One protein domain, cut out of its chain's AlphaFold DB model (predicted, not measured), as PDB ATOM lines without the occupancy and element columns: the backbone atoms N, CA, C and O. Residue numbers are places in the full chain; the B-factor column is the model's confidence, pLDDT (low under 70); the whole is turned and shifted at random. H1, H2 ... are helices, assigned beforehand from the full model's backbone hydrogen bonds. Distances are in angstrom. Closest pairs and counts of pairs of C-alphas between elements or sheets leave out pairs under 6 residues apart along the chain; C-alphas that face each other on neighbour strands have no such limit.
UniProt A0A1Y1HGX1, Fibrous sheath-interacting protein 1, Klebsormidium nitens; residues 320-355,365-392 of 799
ATOM      1  N   TYR A 320       7.851  37.438   6.518       92.81
ATOM      2  CA  TYR A 320       8.722  36.349   6.100       92.81
ATOM      3  C   TYR A 320       8.212  35.671   4.823       92.81
ATOM      4  O   TYR A 320       8.971  35.521   3.866       92.81
ATOM      5  N   ALA A 321       6.912  35.374   4.740       93.06
ATOM      6  CA  ALA A 321       6.293  34.823   3.534       93.06
ATOM      7  C   ALA A 321       6.470  35.752   2.317       93.06
ATOM      8  O   ALA A 321       6.847  35.306   1.228       93.06
ATOM      9  N   ALA A 322       6.282  37.063   2.494       94.69
ATOM     10  CA  ALA A 322       6.515  38.045   1.437       94.69
ATOM     11  C   ALA A 322       7.995  38.111   1.013       94.69
ATOM     12  O   ALA A 322       8.304  38.271  -0.174       94.69
ATOM     13  N   GLN A 323       8.929  37.981   1.958       94.50
ATOM     14  CA  GLN A 323      10.361  37.931   1.671       94.50
ATOM     15  C   GLN A 323      10.742  36.652   0.918       94.50
ATOM     16  O   GLN A 323      11.466  36.733  -0.078       94.50
ATOM     17  N   GLU A 324      10.212  35.494   1.308       93.94
ATOM     18  CA  GLU A 324      10.411  34.242   0.578       93.94
ATOM     19  C   GLU A 324       9.891  34.331  -0.856       93.94
ATOM     20  O   GLU A 324      10.601  33.955  -1.789       93.94
ATOM     21  N   GLN A 325       8.696  34.885  -1.074       95.75
ATOM     22  CA  GLN A 325       8.161  35.087  -2.423       95.75
ATOM     23  C   GLN A 325       9.056  36.008  -3.267       95.75
ATOM     24  O   GLN A 325       9.294  35.747  -4.453       95.75
ATOM     25  N   LYS A 326       9.630  37.061  -2.667       96.25
ATOM     26  CA  LYS A 326      10.619  37.928  -3.334       96.25
ATOM     27  C   LYS A 326      11.893  37.161  -3.693       96.25
ATOM     28  O   LYS A 326      12.388  37.291  -4.811       96.25
ATOM     29  N   VAL A 327      12.419  36.328  -2.798       95.75
ATOM     30  CA  VAL A 327      13.612  35.515  -3.080       95.75
ATOM     31  C   VAL A 327      13.321  34.480  -4.172       95.75
ATOM     32  O   VAL A 327      14.078  34.394  -5.142       95.75
ATOM     33  N   ARG A 328      12.194  33.760  -4.089       93.62
ATOM     34  CA  ARG A 328      11.754  32.781  -5.099       93.62
ATOM     35  C   ARG A 328      11.588  33.430  -6.474       93.62
ATOM     36  O   ARG A 328      12.114  32.915  -7.462       93.62
ATOM     37  N   SER A 329      10.943  34.595  -6.551       95.50
ATOM     38  CA  SER A 329      10.789  35.329  -7.815       95.50
ATOM     39  C   SER A 329      12.129  35.823  -8.376       95.50
ATOM     40  O   SER A 329      12.378  35.683  -9.574       95.50
ATOM     41  N   LEU A 330      13.056  36.304  -7.538       95.81
ATOM     42  CA  LEU A 330      14.407  36.681  -7.975       95.81
ATOM     43  C   LEU A 330      15.210  35.488  -8.510       95.81
ATOM     44  O   LEU A 330      15.910  35.621  -9.524       95.81
ATOM     45  N   VAL A 331      15.117  34.323  -7.866       95.56
ATOM     46  CA  VAL A 331      15.747  33.080  -8.341       95.56
ATOM     47  C   VAL A 331      15.143  32.657  -9.681       95.56
ATOM     48  O   VAL A 331      15.894  32.400 -10.628       95.56
ATOM     49  N   ALA A 332      13.815  32.693  -9.818       94.12
ATOM     50  CA  ALA A 332      13.123  32.401 -11.072       94.12
ATOM     51  C   ALA A 332      13.557  33.349 -12.208       94.12
ATOM     52  O   ALA A 332      13.873  32.900 -13.313       94.12
ATOM     53  N   VAL A 333      13.683  34.653 -11.934       95.06
ATOM     54  CA  VAL A 333      14.174  35.652 -12.901       95.06
ATOM     55  C   VAL A 333      15.624  35.372 -13.308       95.06
ATOM     56  O   VAL A 333      15.957  35.405 -14.501       95.06
ATOM     57  N   LYS A 334      16.509  35.053 -12.353       96.31
ATOM     58  CA  LYS A 334      17.908  34.684 -12.642       96.31
ATOM     59  C   LYS A 334      17.986  33.416 -13.498       96.31
ATOM     60  O   LYS A 334      18.752  33.386 -14.472       96.31
ATOM     61  N   LEU A 335      17.174  32.405 -13.197       96.00
ATOM     62  CA  LEU A 335      17.104  31.155 -13.953       96.00
ATOM     63  C   LEU A 335      16.576  31.389 -15.377       96.00
ATOM     64  O   LEU A 335      17.199  30.945 -16.347       96.00
ATOM     65  N   ALA A 336      15.508  32.174 -15.532       93.69
ATOM     66  CA  ALA A 336      14.957  32.560 -16.830       93.69
ATOM     67  C   ALA A 336      15.980  33.336 -17.678       93.69
ATOM     68  O   ALA A 336      16.166  33.047 -18.864       93.69
ATOM     69  N   LYS A 337      16.732  34.265 -17.075       97.25
ATOM     70  CA  LYS A 337      17.821  34.995 -17.747       97.25
ATOM     71  C   LYS A 337      18.937  34.054 -18.206       97.25
ATOM     72  O   LYS A 337      19.448  34.201 -19.321       97.25
ATOM     73  N   ARG A 338      19.306  33.063 -17.388       95.94
ATOM     74  CA  ARG A 338      20.283  32.024 -17.761       95.94
ATOM     75  C   ARG A 338      19.766  31.168 -18.922       95.94
ATOM     76  O   ARG A 338      20.528  30.923 -19.859       95.94
ATOM     77  N   ARG A 339      18.482  30.787 -18.915       94.62
ATOM     78  CA  ARG A 339      17.818  30.063 -20.016       94.62
ATOM     79  C   ARG A 339      17.838  30.868 -21.316       94.62
ATOM     80  O   ARG A 339      18.299  30.347 -22.329       94.62
ATOM     81  N   ARG A 340      17.475  32.156 -21.279       93.12
ATOM     82  CA  ARG A 340      17.547  33.060 -22.446       93.12
ATOM     83  C   ARG A 340      18.965  33.174 -23.006       93.12
ATOM     84  O   ARG A 340      19.156  33.094 -24.213       93.12
ATOM     85  N   ARG A 341      19.986  33.288 -22.146       94.81
ATOM     86  CA  ARG A 341      21.398  33.301 -22.581       94.81
ATOM     87  C   ARG A 341      21.808  31.999 -23.267       94.81
ATOM     88  O   ARG A 341      22.517  32.051 -24.267       94.81
ATOM     89  N   ARG A 342      21.377  30.843 -22.751       90.81
ATOM     90  CA  ARG A 342      21.628  29.538 -23.387       90.81
ATOM     91  C   ARG A 342      20.944  29.447 -24.753       90.81
ATOM     92  O   ARG A 342      21.604  29.094 -25.722       90.81
ATOM     93  N   GLN A 343      19.681  29.854 -24.852       92.62
ATOM     94  CA  GLN A 343      18.943  29.882 -26.120       92.62
ATOM     95  C   GLN A 343      19.563  30.845 -27.139       92.62
ATOM     96  O   GLN A 343      19.711  30.490 -28.302       92.62
ATOM     97  N   ALA A 344      19.999  32.034 -26.716       90.94
ATOM     98  CA  ALA A 344      20.684  32.983 -27.590       90.94
ATOM     99  C   ALA A 344      22.030  32.438 -28.094       90.94
ATOM    100  O   ALA A 344      22.362  32.608 -29.265       90.94
ATOM    101  N   LYS A 345      22.790  31.743 -27.234       91.25
ATOM    102  CA  LYS A 345      24.019  31.044 -27.640       91.25
ATOM    103  C   LYS A 345      23.728  29.931 -28.644       91.25
ATOM    104  O   LYS A 345      24.419  29.864 -29.651       91.25
ATOM    105  N   LEU A 346      22.696  29.117 -28.405       85.94
ATOM    106  CA  LEU A 346      22.262  28.067 -29.332       85.94
ATOM    107  C   LEU A 346      21.866  28.664 -30.689       85.94
ATOM    108  O   LEU A 346      22.359  28.228 -31.721       85.94
ATOM    109  N   ARG A 347      21.043  29.719 -30.691       84.69
ATOM    110  CA  ARG A 347      20.620  30.416 -31.912       84.69
ATOM    111  C   ARG A 347      21.808  31.009 -32.667       84.69
ATOM    112  O   ARG A 347      21.881  30.872 -33.882       84.69
ATOM    113  N   ARG A 348      22.764  31.623 -31.959       83.88
ATOM    114  CA  ARG A 348      23.998  32.144 -32.565       83.88
ATOM    115  C   ARG A 348      24.864  31.019 -33.134       83.88
ATOM    116  O   ARG A 348      25.405  31.204 -34.214       83.88
ATOM    117  N   ALA A 349      24.970  29.877 -32.456       80.56
ATOM    118  CA  ALA A 349      25.685  28.711 -32.972       80.56
ATOM    119  C   ALA A 349      25.020  28.176 -34.250       80.56
ATOM    120  O   ALA A 349      25.702  28.012 -35.254       80.56
ATOM    121  N   MET A 350      23.690  28.025 -34.254       78.81
ATOM    122  CA  MET A 350      22.927  27.607 -35.437       78.81
ATOM    123  C   MET A 350      23.124  28.559 -36.626       78.81
ATOM    124  O   MET A 350      23.334  28.105 -37.750       78.81
ATOM    125  N   MET A 351      23.114  29.874 -36.382       81.38
ATOM    126  CA  MET A 351      23.393  30.878 -37.415       81.38
ATOM    127  C   MET A 351      24.853  30.836 -37.892       81.38
ATOM    128  O   MET A 351      25.101  30.893 -39.093       81.38
ATOM    129  N   ALA A 352      25.819  30.699 -36.977       80.75
ATOM    130  CA  ALA A 352      27.246  30.669 -37.298       80.75
ATOM    131  C   ALA A 352      27.647  29.435 -38.118       80.75
ATOM    132  O   ALA A 352      28.542  29.522 -38.951       80.75
ATOM    133  N   THR A 353      26.965  28.303 -37.935       76.81
ATOM    134  CA  THR A 353      27.230  27.088 -38.717       76.81
ATOM    135  C   THR A 353      26.744  27.138 -40.165       76.81
ATOM    136  O   THR A 353      26.859  26.146 -40.874       76.81
ATOM    137  N   GLY A 354      26.209  28.269 -40.641       66.75
ATOM    138  CA  GLY A 354      25.891  28.450 -42.063       66.75
ATOM    139  C   GLY A 354      24.733  27.587 -42.576       66.75
ATOM    140  O   GLY A 354      24.425  27.607 -43.762       66.75
ATOM    141  N   VAL A 355      24.023  26.894 -41.683       58.31
ATOM    142  CA  VAL A 355      22.836  26.070 -41.983       58.31
ATOM    143  C   VAL A 355      21.610  26.939 -42.359       58.31
ATOM    144  O   VAL A 355      20.523  26.449 -42.640       58.31
ATOM    145  N   TYR A 365      17.522  16.081 -38.786       58.06
ATOM    146  CA  TYR A 365      18.089  15.854 -37.448       58.06
ATOM    147  C   TYR A 365      19.604  15.588 -37.512       58.06
ATOM    148  O   TYR A 365      20.356  15.967 -36.613       58.06
ATOM    149  N   VAL A 366      20.074  15.031 -38.631       55.84
ATOM    150  CA  VAL A 366      21.489  14.749 -38.908       55.84
ATOM    151  C   VAL A 366      22.318  16.036 -39.006       55.84
ATOM    152  O   VAL A 366      23.421  16.099 -38.461       55.84
ATOM    153  N   ALA A 367      21.773  17.103 -39.603       58.50
ATOM    154  CA  ALA A 367      22.467  18.388 -39.711       58.50
ATOM    155  C   ALA A 367      22.595  19.098 -38.351       58.50
ATOM    156  O   ALA A 367      23.622  19.716 -38.069       58.50
ATOM    157  N   ARG A 368      21.599  18.958 -37.458       57.28
ATOM    158  CA  ARG A 368      21.720  19.429 -36.063       57.28
ATOM    159  C   ARG A 368      22.789  18.661 -35.289       57.28
ATOM    160  O   ARG A 368      23.541  19.282 -34.539       57.28
ATOM    161  N   ASN A 369      22.896  17.352 -35.509       57.81
ATOM    162  CA  ASN A 369      23.888  16.501 -34.846       57.81
ATOM    163  C   ASN A 369      25.320  16.777 -35.328       57.81
ATOM    164  O   ASN A 369      26.257  16.685 -34.540       57.81
ATOM    165  N   MET A 370      25.507  17.190 -36.586       57.88
ATOM    166  CA  MET A 370      26.821  17.609 -37.092       57.88
ATOM    167  C   MET A 370      27.325  18.914 -36.461       57.88
ATOM    168  O   MET A 370      28.522  19.066 -36.232       57.88
ATOM    169  N   VAL A 371      26.425  19.852 -36.152       61.19
ATOM    170  CA  VAL A 371      26.775  21.173 -35.598       61.19
ATOM    171  C   VAL A 371      27.183  21.110 -34.124       61.19
ATOM    172  O   VAL A 371      28.012  21.902 -33.677       61.19
ATOM    173  N   LEU A 372      26.633  20.169 -33.358       61.78
ATOM    174  CA  LEU A 372      26.919  20.041 -31.927       61.78
ATOM    175  C   LEU A 372      28.241  19.291 -31.629       61.78
ATOM    176  O   LEU A 372      28.652  19.204 -30.471       61.78
ATOM    177  N   GLY A 373      28.943  18.816 -32.665       54.50
ATOM    178  CA  GLY A 373      30.226  18.118 -32.563       54.50
ATOM    179  C   GLY A 373      30.090  16.617 -32.255       54.50
ATOM    180  O   GLY A 373      29.019  16.149 -31.873       54.50
ATOM    181  N   PRO A 374      31.174  15.831 -32.400       57.53
ATOM    182  CA  PRO A 374      31.148  14.367 -32.267       57.53
ATOM    183  C   PRO A 374      30.673  13.860 -30.893       57.53
ATOM    184  O   PRO A 374      30.196  12.732 -30.803       57.53
ATOM    185  N   ASN A 375      30.721  14.702 -29.854       53.19
ATOM    186  CA  ASN A 375      30.259  14.376 -28.500       53.19
ATOM    187  C   ASN A 375      28.756  14.625 -28.274       53.19
ATOM    188  O   ASN A 375      28.241  14.299 -27.212       53.19
ATOM    189  N   ALA A 376      28.058  15.213 -29.245       57.78
ATOM    190  CA  ALA A 376      26.619  15.466 -29.196       57.78
ATOM    191  C   ALA A 376      25.853  14.615 -30.214       57.78
ATOM    192  O   ALA A 376      24.761  14.970 -30.663       57.78
ATOM    193  N   ARG A 377      26.429  13.461 -30.567       53.53
ATOM    194  CA  ARG A 377      25.648  12.339 -31.064       53.53
ATOM    195  C   ARG A 377      24.673  11.985 -29.950       53.53
ATOM    196  O   ARG A 377      25.051  11.326 -28.988       53.53
ATOM    197  N   TYR A 378      23.439  12.468 -30.057       51.00
ATOM    198  CA  TYR A 378      22.330  11.797 -29.405       51.00
ATOM    199  C   TYR A 378      22.442  10.344 -29.850       51.00
ATOM    200  O   TYR A 378      22.289  10.045 -31.037       51.00
ATOM    201  N   PHE A 379      22.838   9.471 -28.926       54.81
ATOM    202  CA  PHE A 379      22.570   8.059 -29.072       54.81
ATOM    203  C   PHE A 379      21.067   8.001 -29.313       54.81
ATOM    204  O   PHE A 379      20.291   8.469 -28.481       54.81
ATOM    205  N   THR A 380      20.659   7.573 -30.504       57.78
ATOM    206  CA  THR A 380      19.307   7.059 -30.675       57.78
ATOM    207  C   THR A 380      19.200   5.956 -29.641       57.78
ATOM    208  O   THR A 380      19.881   4.938 -29.793       57.78
ATOM    209  N   LEU A 381      18.473   6.226 -28.557       68.12
ATOM    210  CA  LEU A 381      18.179   5.221 -27.552       68.12
ATOM    211  C   LEU A 381      17.581   4.040 -28.305       68.12
ATOM    212  O   LEU A 381      16.757   4.217 -29.210       68.12
ATOM    213  N   LEU A 382      18.062   2.839 -28.005       80.19
ATOM    214  CA  LEU A 382      17.408   1.651 -28.526       80.19
ATOM    215  C   LEU A 382      15.950   1.674 -28.042       80.19
ATOM    216  O   LEU A 382      15.695   2.160 -26.941       80.19
ATOM    217  N   PRO A 383      14.984   1.126 -28.798       78.44
ATOM    218  CA  PRO A 383      13.580   1.101 -28.373       78.44
ATOM    219  C   PRO A 383      13.362   0.494 -26.975       78.44
ATOM    220  O   PRO A 383      12.376   0.784 -26.304       78.44
ATOM    221  N   GLU A 384      14.288  -0.358 -26.530       73.56
ATOM    222  CA  GLU A 384      14.318  -0.934 -25.183       73.56
ATOM    223  C   GLU A 384      14.796   0.066 -24.119       73.56
ATOM    224  O   GLU A 384      14.243   0.110 -23.024       73.56
ATOM    225  N   GLU A 385      15.779   0.906 -24.445       69.75
ATOM    226  CA  GLU A 385      16.264   1.977 -23.569       69.75
ATOM    227  C   GLU A 385      15.252   3.127 -23.492       69.75
ATOM    228  O   GLU A 385      15.059   3.704 -22.428       69.75
ATOM    229  N   GLU A 386      14.565   3.426 -24.599       81.56
ATOM    230  CA  GLU A 386      13.497   4.430 -24.656       81.56
ATOM    231  C   GLU A 386      12.317   4.015 -23.762       81.56
ATOM    232  O   GLU A 386      11.874   4.805 -22.933       81.56
ATOM    233  N   LYS A 387      11.910   2.735 -23.804       84.19
ATOM    234  CA  LYS A 387      10.915   2.177 -22.870       84.19
ATOM    235  C   LYS A 387      11.338   2.263 -21.408       84.19
ATOM    236  O   LYS A 387      10.495   2.513 -20.557       84.19
ATOM    237  N   LEU A 388      12.615   2.039 -21.109       81.94
ATOM    238  CA  LEU A 388      13.119   2.085 -19.737       81.94
ATOM    239  C   LEU A 388      13.184   3.525 -19.203       81.94
ATOM    240  O   LEU A 388      12.928   3.761 -18.025       81.94
ATOM    241  N   VAL A 389      13.484   4.494 -20.071       82.62
ATOM    242  CA  VAL A 389      13.406   5.924 -19.742       82.62
ATOM    243  C   VAL A 389      11.952   6.356 -19.540       82.62
ATOM    244  O   VAL A 389      11.675   7.054 -18.567       82.62
ATOM    245  N   ASP A 390      11.027   5.904 -20.388       83.31
ATOM    246  CA  ASP A 390       9.593   6.175 -20.229       83.31
ATOM    247  C   ASP A 390       9.031   5.546 -18.945       83.31
ATOM    248  O   ASP A 390       8.252   6.181 -18.238       83.31
ATOM    249  N   GLU A 391       9.465   4.335 -18.584       84.75
ATOM    250  CA  GLU A 391       9.069   3.669 -17.336       84.75
ATOM    251  C   GLU A 391       9.615   4.397 -16.096       84.75
ATOM    252  O   GLU A 391       8.890   4.564 -15.117       84.75
ATOM    253  N   LEU A 392      10.850   4.911 -16.146       79.50
ATOM    254  CA  LEU A 392      11.431   5.727 -15.069       79.50
ATOM    255  C   LEU A 392      10.734   7.084 -14.917       79.50
ATOM    256  O   LEU A 392      10.515   7.541 -13.795       79.50
TER     257      LEU A 392
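AT A GLANCE: This is residues 320 to 355 and 365 to 392 of the 799 residues of the protein "Fibrous sheath-interacting protein 1" of Klebsormidium nitens (UniProt A0A1Y1HGX1). An open, flat hook: the long helix H1 is one arm, the short helix H2 sits near its last turns, and a long link leads away to H3, which folds back as a shorter arm far from H1. The helices have almost no contact. The printed part has 64 residues with three named helices, in the order H1, H2, H3, and no named strand; the class is all helix. It is extended, with a radius of gyration of the C-alphas of 18.6 A and spans of 50 by 38 by 15 A.

HOW THE PARTS SIT: H1, residues 320 to 352, and H2, residues 365 to 371, are close but not clearly touching: their closest C-alphas, of Met 350 and Val 371, are 7.5 A apart. Their lines are about perpendicular, at 89 degrees. H3, residues 383 to 392, is apart from H1 and from H2. In H1, H2 and H3 every O i to N i+4 pair is within hydrogen-bond range.

IN THESE COORDINATES: H1 measures 47.5 A from C-alpha 320 at (8.722, 36.349, 6.100) to C-alpha 352. H2 measures 10.4 A. H3 measures 14.2 A and ends at C-alpha 392 at (11.431, 5.727, -15.069).

THE WHOLE: Residues 356 to 364 are not printed; C-alphas 355 and 365 are 12.1 A apart across this cut. The link from H2 to H3 is long. Residues 354 to 355, 365 to 381 and 385 have pLDDT under 70.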